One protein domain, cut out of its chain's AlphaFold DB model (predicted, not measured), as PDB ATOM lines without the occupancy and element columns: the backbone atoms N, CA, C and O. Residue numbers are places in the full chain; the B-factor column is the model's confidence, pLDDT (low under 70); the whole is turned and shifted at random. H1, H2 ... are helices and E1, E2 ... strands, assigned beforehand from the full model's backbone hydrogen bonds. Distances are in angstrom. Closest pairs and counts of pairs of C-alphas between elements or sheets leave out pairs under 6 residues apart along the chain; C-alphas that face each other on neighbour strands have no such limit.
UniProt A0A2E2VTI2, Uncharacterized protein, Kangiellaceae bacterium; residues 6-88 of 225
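This is residues 6 to 88 of the 225 residues of an uncharacterized protein of Kangiellaceae bacterium (UniProt A0A2E2VTI2). One long helix, H1, packs along two small three-stranded sheets, E1 E2 E3 and E4 E5 E6, which follow each other in the chain. H1 runs along the strands of both, over E3 in the first sheet and over E5 in the second, while E1 lies farthest out and a long loop, residues 49 to 60, joins E5 to E6. The printed part has 83 residues with six named strands and then one named helix, in the order E1 E2 E3 E4 E5 E6 H1; both sheets are antiparallel, in the orders E1 - E2 - E3 and E4 - E5 - E6, and the class is mixed, helices and strands. The whole is compact, with a radius of gyration of the C-alphas of 12.7 A and spans of 34 by 26 by 18 A.

Find C-alpha 6 at (193.399, 170.424, 265.462); from there E1 runs through residues 6 to 11. E2, the longest strand, takes residues 16 to 24 and measures 24.5 A, and E3 takes residues 27 to 32, 16.0 A. Look next at C-alpha 35, at (194.420, 182.253, 272.922), where E4 begins; it runs to residue 40, 15.8 A. E5 is residues 43 to 48 and E6 residues 61 to 63. H1, residues 70 to 87, is 26.4 A long and ends at C-alpha 87, (210.239, 189.350, 271.119).

Start with E1 E2 E3, a meander, each strand the antiparallel neighbour of the one before. In the hairpin E1 and E2, N 10 and O 17 are 2.9 A apart, within hydrogen-bond range; in the hairpin E2 and E3, N 29 and O 22 are 2.8 A apart. E3 and E4 meet only through their link. E4 E5 E6 is a second meander: look at N 38 and O 45, 2.8 A, in the hairpin E4 and E5, and N 46 and O 62, 2.8 A, in the hairpin E5 and E6. H1 is on this sheet, over E5, at a height over the sheet of 7.4 A, in two layers, a helix on one face of a sheet; its closest C-alphas to E5 are those of Leu 74 and Trp 46, 6.4 A. H1 is also on the first sheet, over E3, at a height of 9.2 A, with Gly 71 and Tyr 29 closest, their C-alphas 7.2 A apart. In H1, 13 of 14 O i to N i+4 pairs are within hydrogen-bond range. E1 and E5 are apart.

The two C-alphas farthest apart are those of Leu 54 and Gly 67, 37.0 A. The printed part has no cut. The link E5 to E6 is long, with 12 residues. Mean pLDDT of the printed part is 82.6; residue 14, residues 52 to 59, residue 67 and residue 88 are under 70.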
ATOM      1  N   LEU A   6     192.171 169.820 265.961       88.00
ATOM      2  CA  LEU A   6     193.399 170.424 265.462       88.00
ATOM      3  C   LEU A   6     193.194 170.768 263.983       88.00
ATOM      4  O   LEU A   6     192.894 169.889 263.184       88.00
ATOM      5  N   SER A   7     193.347 172.043 263.645       90.88
ATOM      6  CA  SER A   7     193.244 172.542 262.276       90.88
ATOM      7  C   SER A   7     194.577 172.375 261.555       90.88
ATOM      8  O   SER A   7     194.676 171.659 260.566       90.88
ATOM      9  N   HIS A   8     195.614 173.023 262.084       90.88
ATOM     10  CA  HIS A   8     196.965 172.999 261.544       90.88
ATOM     11  C   HIS A   8     197.970 173.431 262.618       90.88
ATOM     12  O   HIS A   8     197.601 173.879 263.711       90.88
ATOM     13  N   CYS A   9     199.251 173.298 262.295       88.44
ATOM     14  CA  CYS A   9     200.351 173.866 263.060       88.44
ATOM     15  C   CYS A   9     201.031 174.933 262.201       88.44
ATOM     16  O   CYS A   9     201.294 174.685 261.028       88.44
ATOM     17  N   GLU A  10     201.324 176.092 262.779       87.25
ATOM     18  CA  GLU A  10     202.089 177.159 262.129       87.25
ATOM     19  C   GLU A  10     203.345 177.435 262.953       87.25
ATOM     20  O   GLU A  10     203.272 177.526 264.181       87.25
ATOM     21  N   ASP A  11     204.490 177.585 262.288       82.88
ATOM     22  CA  ASP A  11     205.681 178.131 262.927       82.88
ATOM     23  C   ASP A  11     205.620 179.665 262.913       82.88
ATOM     24  O   ASP A  11     205.687 180.307 261.863       82.88
ATOM     25  N   ILE A  12     205.486 180.260 264.098       82.31
ATOM     26  CA  ILE A  12     205.462 181.707 264.285       82.31
ATOM     27  C   ILE A  12     206.751 182.131 264.986       82.31
ATOM     28  O   ILE A  12     206.831 182.086 266.209       82.31
ATOM     29  N   HIS A  13     207.732 182.620 264.222       76.44
ATOM     30  CA  HIS A  13     209.031 183.096 264.729       76.44
ATOM     31  C   HIS A  13     209.883 182.023 265.444       76.44
ATOM     32  O   HIS A  13     210.587 182.336 266.404       76.44
ATOM     33  N   GLY A  14     209.850 180.774 264.972       69.25
ATOM     34  CA  GLY A  14     210.540 179.638 265.593       69.25
ATOM     35  C   GLY A  14     209.739 179.015 266.739       69.25
ATOM     36  O   GLY A  14     210.310 178.407 267.638       69.25
ATOM     37  N   HIS A  15     208.422 179.219 266.745       73.12
ATOM     38  CA  HIS A  15     207.501 178.685 267.739       73.12
ATOM     39  C   HIS A  15     206.413 177.862 267.027       73.12
ATOM     40  O   HIS A  15     205.532 178.458 266.408       73.12
ATOM     41  N   PRO A  16     206.397 176.519 267.132       80.88
ATOM     42  CA  PRO A  16     205.308 175.687 266.629       80.88
ATOM     43  C   PRO A  16     204.022 175.923 267.431       80.88
ATOM     44  O   PRO A  16     203.846 175.430 268.551       80.88
ATOM     45  N   ILE A  17     203.094 176.674 266.846       86.81
ATOM     46  CA  ILE A  17     201.793 176.993 267.428       86.81
ATOM     47  C   ILE A  17     200.719 176.110 266.799       86.81
ATOM     48  O   ILE A  17     200.528 176.085 265.587       86.81
ATOM     49  N   LYS A  18     199.963 175.407 267.646       91.00
ATOM     50  CA  LYS A  18     198.793 174.632 267.221       91.00
ATOM     51  C   LYS A  18     197.570 175.533 267.108       91.00
ATOM     52  O   LYS A  18     197.239 176.235 268.067       91.00
ATOM     53  N   PHE A  19     196.873 175.456 265.983       92.19
ATOM     54  CA  PHE A  19     195.587 176.105 265.762       92.19
ATOM     55  C   PHE A  19     194.469 175.077 265.864       92.19
ATOM     56  O   PHE A  19     194.554 173.988 265.301       92.19
ATOM     57  N   TYR A  20     193.409 175.429 266.581       92.62
ATOM     58  CA  TYR A  20     192.247 174.571 266.771       92.62
ATOM     59  C   TYR A  20     191.016 175.230 266.173       92.62
ATOM     60  O   TYR A  20     190.785 176.419 266.403       92.62
ATOM     61  N   ASN A  21     190.203 174.444 265.476       91.31
ATOM     62  CA  ASN A  21     188.874 174.865 265.071       91.31
ATOM     63  C   ASN A  21     187.997 174.979 266.322       91.31
ATOM     64  O   ASN A  21     187.919 174.053 267.135       91.31
ATOM     65  N   GLN A  22     187.378 176.139 266.507       89.44
ATOM     66  CA  GLN A  22     186.408 176.394 267.564       89.44
ATOM     67  C   GLN A  22     185.190 177.077 266.962       89.44
ATOM     68  O   GLN A  22     185.315 178.091 266.279       89.44
ATOM     69  N   GLU A  23     184.019 176.509 267.220       87.38
ATOM     70  CA  GLU A  23     182.755 177.060 266.758       87.38
ATOM     71  C   GLU A  23     182.212 178.075 267.769       87.38
ATOM     72  O   GLU A  23     182.085 177.778 268.960       87.38
ATOM     73  N   PHE A  24     181.897 179.274 267.284       84.38
ATOM     74  CA  PHE A  24     181.251 180.339 268.045       84.38
ATOM     75  C   PHE A  24     180.144 180.950 267.189       84.38
ATOM     76  O   PHE A  24     180.382 181.315 266.040       84.38
ATOM     77  N   SER A  25     178.933 181.060 267.739       79.88
ATOM     78  CA  SER A  25     177.779 181.656 267.046       79.88
ATOM     79  C   SER A  25     177.528 181.079 265.638       79.88
ATOM     80  O   SER A  25     177.193 181.817 264.716       79.88
ATOM     81  N   GLY A  26     177.740 179.768 265.455       82.81
ATOM     82  CA  GLY A  26     177.555 179.070 264.174       82.81
ATOM     83  C   GLY A  26     178.659 179.294 263.133       82.81
ATOM     84  O   GLY A  26     178.531 178.841 261.998       82.81
ATOM     85  N   LYS A  27     179.749 179.989 263.487       86.31
ATOM     86  CA  LYS A  27     180.939 180.152 262.641       86.31
ATOM     87  C   LYS A  27     182.127 179.411 263.240       86.31
ATOM     88  O   LYS A  27     182.332 179.415 264.454       86.31
ATOM     89  N   VAL A  28     182.948 178.810 262.382       89.25
ATOM     90  CA  VAL A  28     184.186 178.134 262.789       89.25
ATOM     91  C   VAL A  28     185.351 179.110 262.703       89.25
ATOM     92  O   VAL A  28     185.625 179.681 261.649       89.25
ATOM     93  N   TYR A  29     186.065 179.270 263.812       90.44
ATOM     94  CA  TYR A  29     187.248 180.112 263.918       90.44
ATOM     95  C   TYR A  29     188.485 179.262 264.205       90.44
ATOM     96  O   TYR A  29     188.448 178.338 265.019       90.44
ATOM     97  N   GLN A  30     189.606 179.608 263.574       91.94
ATOM     98  CA  GLN A  30     190.904 178.997 263.852       91.94
ATOM     99  C   GLN A  30     191.587 179.753 264.993       91.94
ATOM    100  O   GLN A  30     192.047 180.883 264.831       91.94
ATOM    101  N   VAL A  31     191.644 179.133 266.169       91.94
ATOM    102  CA  VAL A  31     192.132 179.773 267.395       91.94
ATOM    103  C   VAL A  31     193.467 179.152 267.821       91.94
ATOM    104  O   VAL A  31     193.532 177.933 268.020       91.94
ATOM    105  N   PRO A  32     194.528 179.953 268.030       91.44
ATOM    106  CA  PRO A  32     195.803 179.450 268.534       91.44
ATOM    107  C   PRO A  32     195.687 178.845 269.935       91.44
ATOM    108  O   PRO A  32     194.926 179.325 270.776       91.44
ATOM    109  N   GLN A  33     196.538 177.866 270.244       88.31
ATOM    110  CA  GLN A  33     196.617 177.191 271.546       88.31
ATOM    111  C   GLN A  33     196.671 178.150 272.748       88.31
ATOM    112  O   GLN A  33     196.089 177.867 273.799       88.31
ATOM    113  N   PHE A  34     197.381 179.272 272.602       87.62
ATOM    114  CA  PHE A  34     197.610 180.248 273.669       87.62
ATOM    115  C   PHE A  34     196.577 181.374 273.697       87.62
ATOM    116  O   PHE A  34     196.726 182.304 274.481       87.62
ATOM    117  N   ILE A  35     195.526 181.303 272.888       90.19
ATOM    118  CA  ILE A  35     194.420 182.253 272.922       90.19
ATOM    119  C   ILE A  35     193.181 181.530 273.441       90.19
ATOM    120  O   ILE A  35     192.858 180.409 273.046       90.19
ATOM    121  N   SER A  36     192.481 182.162 274.377       89.62
ATOM    122  CA  SER A  36     191.201 181.668 274.869       89.62
ATOM    123  C   SER A  36     190.140 182.737 274.751       89.62
ATOM    124  O   SER A  36     190.364 183.874 275.169       89.62
ATOM    125  N   ARG A  37     188.973 182.336 274.258       89.38
ATOM    126  CA  ARG A  37     187.771 183.150 274.329       89.38
ATOM    127  C   ARG A  37     187.405 183.405 275.792       89.38
ATOM    128  O   ARG A  37     187.443 182.484 276.610       89.38
ATOM    129  N   VAL A  38     187.070 184.648 276.104       88.88
ATOM    130  CA  VAL A  38     186.390 185.038 277.338       88.88
ATOM    131  C   VAL A  38     185.034 185.564 276.907       88.88
ATOM    132  O   VAL A  38     184.955 186.497 276.114       88.88
ATOM    133  N   ASP A  39     183.988 184.906 277.381       87.00
ATOM    134  CA  ASP A  39     182.610 185.239 277.047       87.00
ATOM    135  C   ASP A  39     181.802 185.212 278.340       87.00
ATOM    136  O   ASP A  39     181.168 184.220 278.690       87.00
ATOM    137  N   CYS A  40     181.961 186.264 279.136       86.44
ATOM    138  CA  CYS A  40     181.158 186.484 280.330       86.44
ATOM    139  C   CYS A  40     180.406 187.806 280.198       86.44
ATOM    140  O   CYS A  40     180.818 188.687 279.445       86.44
ATOM    141  N   ASP A  41     179.337 187.977 280.973       82.62
ATOM    142  CA  ASP A  41     178.469 189.162 280.883       82.62
ATOM    143  C   ASP A  41     179.226 190.483 281.075       82.62
ATOM    144  O   ASP A  41     178.841 191.517 280.542       82.62
ATOM    145  N   ARG A  42     180.338 190.443 281.820       81.75
ATOM    146  CA  ARG A  42     181.186 191.608 282.102       81.75
ATOM    147  C   ARG A  42     182.258 191.869 281.046       81.75
ATOM    148  O   ARG A  42     182.788 192.973 281.006       81.75
ATOM    149  N   ALA A  43     182.653 190.862 280.267       83.94
ATOM    150  CA  ALA A  43     183.742 190.980 279.308       83.94
ATOM    151  C   ALA A  43     183.628 189.923 278.204       83.94
ATOM    152  O   ALA A  43     183.681 188.716 278.459       83.94
ATOM    153  N   LYS A  44     183.561 190.403 276.963       89.75
ATOM    154  CA  LYS A  44     183.567 189.588 275.750       89.75
ATOM    155  C   LYS A  44     184.805 189.921 274.936       89.75
ATOM    156  O   LYS A  44     185.060 191.088 274.649       89.75
ATOM    157  N   GLY A  45     185.637 188.925 274.660       91.38
ATOM    158  CA  GLY A  45     186.891 189.136 273.949       91.38
ATOM    159  C   GLY A  45     187.816 187.927 273.951       91.38
ATOM    160  O   GLY A  45     187.442 186.800 274.282       91.38
ATOM    161  N   TRP A  46     189.074 188.173 273.609       91.44
ATOM    162  CA  TRP A  46     190.117 187.161 273.519       91.44
ATOM    163  C   TRP A  46     191.230 187.446 274.512       91.44
ATOM    164  O   TRP A  46     191.826 188.521 274.535       91.44
ATOM    165  N   GLN A  47     191.533 186.455 275.340       90.62
ATOM    166  CA  GLN A  47     192.627 186.518 276.291       90.62
ATOM    167  C   GLN A  47     193.826 185.744 275.753       90.62
ATOM    168  O   GLN A  47     193.748 184.533 275.528       90.62
ATOM    169  N   ILE A  48     194.956 186.436 275.623       88.50
ATOM    170  CA  ILE A  48     196.244 185.801 275.360       88.50
ATOM    171  C   ILE A  48     196.742 185.214 276.681       88.50
ATOM    172  O   ILE A  48     196.913 185.911 277.686       88.50
ATOM    173  N   ARG A  49     196.913 183.897 276.705       81.56
ATOM    174  CA  ARG A  49     197.417 183.152 277.852       81.56
ATOM    175  C   ARG A  49     198.931 183.106 277.829       81.56
ATOM    176  O   ARG A  49     199.601 183.291 276.819       81.56
ATOM    177  N   ARG A  50     199.471 182.833 279.011       71.56
ATOM    178  CA  ARG A  50     200.905 182.716 279.220       71.56
ATOM    179  C   ARG A  50     201.463 181.537 278.418       71.56
ATOM    180  O   ARG A  50     200.987 180.418 278.589       71.56
ATOM    181  N   ILE A  51     202.498 181.800 277.625       72.00
ATOM    182  CA  ILE A  51     203.185 180.793 276.809       72.00
ATOM    183  C   ILE A  51     204.141 179.978 277.693       72.00
ATOM    184  O   ILE A  51     204.087 178.750 277.686       72.00
ATOM    185  N   ARG A  52     204.933 180.636 278.565       64.88
ATOM    186  CA  ARG A  52     205.799 179.956 279.556       64.88
ATOM    187  C   ARG A  52     205.612 180.423 280.999       64.88
ATOM    188  O   ARG A  52     205.440 181.600 281.296       64.88
ATOM    189  N   LYS A  53     205.796 179.506 281.959       55.94
ATOM    190  CA  LYS A  53     205.684 179.758 283.417       55.94
ATOM    191  C   LYS A  53     206.675 180.793 283.983       55.94
ATOM    192  O   LYS A  53     206.485 181.244 285.111       55.94
ATOM    193  N   LEU A  54     207.718 181.161 283.241       51.16
ATOM    194  CA  LEU A  54     208.734 182.141 283.656       51.16
ATOM    195  C   LEU A  54     208.728 183.424 282.816       51.16
ATOM    196  O   LEU A  54     209.437 184.359 283.163       51.16
ATOM    197  N   GLU A  55     207.912 183.505 281.765       59.03
ATOM    198  CA  GLU A  55     207.811 184.721 280.952       59.03
ATOM    199  C   GLU A  55     206.906 185.751 281.628       59.03
ATOM    200  O   GLU A  55     205.951 185.354 282.314       59.03
ATOM    201  N   PRO A  56     207.183 187.058 281.481       53.22
ATOM    202  CA  PRO A  56     206.279 188.090 281.967       53.22
ATOM    203  C   PRO A  56     204.875 187.806 281.429       53.22
ATOM    204  O   PRO A  56     204.694 187.470 280.260       53.22
ATOM    205  N   LYS A  57     203.879 187.842 282.317       55.19
ATOM    206  CA  LYS A  57     202.493 187.559 281.943       55.19
ATOM    207  C   LYS A  57     202.059 188.601 280.915       55.19
ATOM    208  O   LYS A  57     201.841 189.753 281.277       55.19
ATOM    209  N   LEU A  58     201.886 188.195 279.661       63.09
ATOM    210  CA  LEU A  58     201.188 189.015 278.684       63.09
ATOM    211  C   LEU A  58     199.684 188.898 278.960       63.09
ATOM    212  O   LEU A  58     198.974 188.160 278.291       63.09
ATOM    213  N   HIS A  59     199.197 189.577 279.999       61.19
ATOM    214  CA  HIS A  59     197.761 189.697 280.264       61.19
ATOM    215  C   HIS A  59     197.128 190.672 279.261       61.19
ATOM    216  O   HIS A  59     196.611 191.716 279.638       61.19
ATOM    217  N   LYS A  60     197.204 190.348 277.967       73.62
ATOM    218  CA  LYS A  60     196.484 191.082 276.930       73.62
ATOM    219  C   LYS A  60     195.118 190.438 276.750       73.62
ATOM    220  O   LYS A  60     195.005 189.316 276.256       73.62
ATOM    221  N   PHE A  61     194.106 191.155 277.214       86.69
ATOM    222  CA  PHE A  61     192.725 190.945 276.826       86.69
ATOM    223  C   PHE A  61     192.419 191.897 275.671       86.69
ATOM    224  O   PHE A  61     192.705 193.089 275.770       86.69
ATOM    225  N   ILE A  62     191.887 191.362 274.579       88.81
ATOM    226  CA  ILE A  62     191.390 192.140 273.448       88.81
ATOM    227  C   ILE A  62     189.880 192.007 273.470       88.81
ATOM    228  O   ILE A  62     189.358 190.928 273.194       88.81
ATOM    229  N   ALA A  63     189.207 193.083 273.865       88.81
ATOM    230  CA  ALA A  63     187.756 193.139 273.876       88.81
ATOM    231  C   ALA A  63     187.206 193.036 272.449       88.81
ATOM    232  O   ALA A  63     187.850 193.475 271.491       88.81
ATOM    233  N   ASP A  64     186.014 192.471 272.319       88.69
ATOM    234  CA  ASP A  64     185.247 192.630 271.092       88.69
ATOM    235  C   ASP A  64     184.874 194.101 270.934       88.69
ATOM    236  O   ASP A  64     184.514 194.772 271.903       88.69
ATOM    237  N   GLN A  65     184.986 194.607 269.711       81.75
ATOM    238  CA  GLN A  65     184.493 195.939 269.395       81.75
ATOM    239  C   GLN A  65     182.995 195.859 269.111       81.75
ATOM    240  O   GLN A  65     182.534 194.928 268.448       81.75
ATOM    241  N   GLU A  66     182.241 196.837 269.606       76.12
ATOM    242  CA  GLU A  66     180.816 196.945 269.303       76.12
ATOM    243  C   GLU A  66     180.609 197.058 267.787       76.12
ATOM    244  O   GLU A  66     181.236 197.877 267.118       76.12
ATOM    245  N   GLY A  67     179.762 196.185 267.237       68.12
ATOM    246  CA  GLY A  67     179.474 196.125 265.801       68.12
ATOM    247  C   GLY A  67     180.509 195.389 264.939       68.12
ATOM    248  O   GLY A  67     180.261 195.202 263.750       68.12
ATOM    249  N   ALA A  68     181.631 194.924 265.500       74.81
ATOM    250  CA  ALA A  68     182.619 194.128 264.768       74.81
ATOM    251  C   ALA A  68     182.373 192.616 264.925       74.81
ATOM    252  O   ALA A  68     181.917 192.147 265.967       74.81
ATOM    253  N   ASP A  69     182.724 191.830 263.899       82.31
ATOM    254  CA  ASP A  69     182.720 190.363 263.998       82.31
ATOM    255  C   ASP A  69     183.734 189.911 265.067       82.31
ATOM    256  O   ASP A  69     184.839 190.449 265.173       82.31
ATOM    257  N   ILE A  70     183.389 188.859 265.810       86.12
ATOM    258  CA  ILE A  70     184.266 188.127 266.736       86.12
ATOM    259  C   ILE A  70     185.604 187.753 266.063       86.12
ATOM    260  O   ILE A  70     186.651 187.692 266.716       86.12
ATOM    261  N   GLY A  71     185.588 187.525 264.746       86.44
ATOM    262  CA  GLY A  71     186.790 187.270 263.952       86.44
ATOM    263  C   GLY A  71     187.787 188.434 263.927       86.44
ATOM    264  O   GLY A  71     188.993 188.200 263.881       86.44
ATOM    265  N   PHE A  72     187.316 189.680 264.016       89.12
ATOM    266  CA  PHE A  72     188.179 190.862 264.011       89.12
ATOM    267  C   PHE A  72     189.006 190.959 265.298       89.12
ATOM    268  O   PHE A  72     190.232 191.089 265.255       89.12
ATOM    269  N   SER A  73     188.358 190.814 266.458       90.38
ATOM    270  CA  SER A  73     189.050 190.802 267.750       90.38
ATOM    271  C   SER A  73     189.990 189.594 267.877       90.38
ATOM    272  O   SER A  73     191.070 189.710 268.465       90.38
ATOM    273  N   LEU A  74     189.638 188.455 267.262       91.75
ATOM    274  CA  LEU A  74     190.519 187.289 267.174       91.75
ATOM    275  C   LEU A  74     191.771 187.588 266.343       91.75
ATOM    276  O   LEU A  74     192.876 187.283 266.789       91.75
ATOM    277  N   ALA A  75     191.624 188.207 265.169       90.50
ATOM    278  CA  ALA A  75     192.749 188.560 264.306       90.50
ATOM    279  C   ALA A  75     193.739 189.496 265.021       90.50
ATOM    280  O   ALA A  75     194.949 189.256 265.001       90.50
ATOM    281  N   LEU A  76     193.229 190.494 265.750       90.12
ATOM    282  CA  LEU A  76     194.050 191.363 266.599       90.12
ATOM    283  C   LEU A  76     194.780 190.574 267.696       90.12
ATOM    284  O   LEU A  76     195.944 190.852 267.997       90.12
ATOM    285  N   ALA A  77     194.130 189.565 268.283       90.06
ATOM    286  CA  ALA A  77     194.733 188.732 269.323       90.06
ATOM    287  C   ALA A  77     195.844 187.843 268.758       90.06
ATOM    288  O   ALA A  77     196.905 187.718 269.376       90.06
ATOM    289  N   VAL A  78     195.647 187.296 267.557       90.81
ATOM    290  CA  VAL A  78     196.670 186.547 266.818       90.81
ATOM    291  C   VAL A  78     197.849 187.452 266.469       90.81
ATOM    292  O   VAL A  78     198.996 187.073 266.695       90.81
ATOM    293  N   GLN A  79     197.609 188.673 265.990       89.94
ATOM    294  CA  GLN A  79     198.683 189.617 265.674       89.94
ATOM    295  C   GLN A  79     199.470 190.019 266.927       89.94
ATOM    296  O   GLN A  79     200.702 190.025 266.923       89.94
ATOM    297  N   ALA A  80     198.779 190.291 268.035       87.75
ATOM    298  CA  ALA A  80     199.418 190.571 269.314       87.75
ATOM    299  C   ALA A  80     200.240 189.375 269.828       87.75
ATOM    300  O   ALA A  80     201.310 189.590 270.403       87.75
ATOM    301  N   LEU A  81     199.781 188.140 269.592       87.12
ATOM    302  CA  LEU A  81     200.544 186.922 269.869       87.12
ATOM    303  C   LEU A  81     201.803 186.844 268.991       87.12
ATOM    304  O   LEU A  81     202.882 186.642 269.538       87.12
ATOM    305  N   ARG A  82     201.705 187.081 267.675       87.94
ATOM    306  CA  ARG A  82     202.862 187.106 266.753       87.94
ATOM    307  C   ARG A  82     203.915 188.129 267.189       87.94
ATOM    308  O   ARG A  82     205.086 187.790 267.319       87.94
ATOM    309  N   VAL A  83     203.498 189.359 267.509       85.19
ATOM    310  CA  VAL A  83     204.393 190.424 268.011       85.19
ATOM    311  C   VAL A  83     205.013 190.067 269.362       85.19
ATOM    312  O   VAL A  83     206.116 190.504 269.683       85.19
ATOM    313  N   HIS A  84     204.304 189.311 270.200       81.62
ATOM    314  CA  HIS A  84     204.874 188.840 271.454       81.62
ATOM    315  C   HIS A  84     205.924 187.755 271.218       81.62
ATOM    316  O   HIS A  84     207.013 187.845 271.782       81.62
ATOM    317  N   LEU A  85     205.608 186.784 270.359       79.19
ATOM    318  CA  LEU A  85     206.500 185.699 269.971       79.19
ATOM    319  C   LEU A  85     207.767 186.225 269.294       79.19
ATOM    320  O   LEU A  85     208.849 185.802 269.664       79.19
ATOM    321  N   SER A  86     207.690 187.248 268.438       79.50
ATOM    322  CA  SER A  86     208.892 187.841 267.822       79.50
ATOM    323  C   SER A  86     209.886 188.432 268.833       79.50
ATOM    324  O   SER A  86     211.082 188.535 268.557       79.50
ATOM    325  N   LYS A  87     209.409 188.820 270.024       74.62
ATOM    326  CA  LYS A  87     210.239 189.350 271.119       74.62
ATOM    327  C   LYS A  87     210.761 188.257 272.046       74.62
ATOM    328  O   LYS A  87     211.664 188.514 272.844       74.62
ATOM    329  N   ILE A  88     210.196 187.058 271.973       66.00
ATOM    330  CA  ILE A  88     210.633 185.902 272.740       66.00
ATOM    331  C   ILE A  88     211.542 185.105 271.822       66.00
ATOM    332  O   ILE A  88     211.086 184.478 270.886       66.00
TER     333      ILE A  88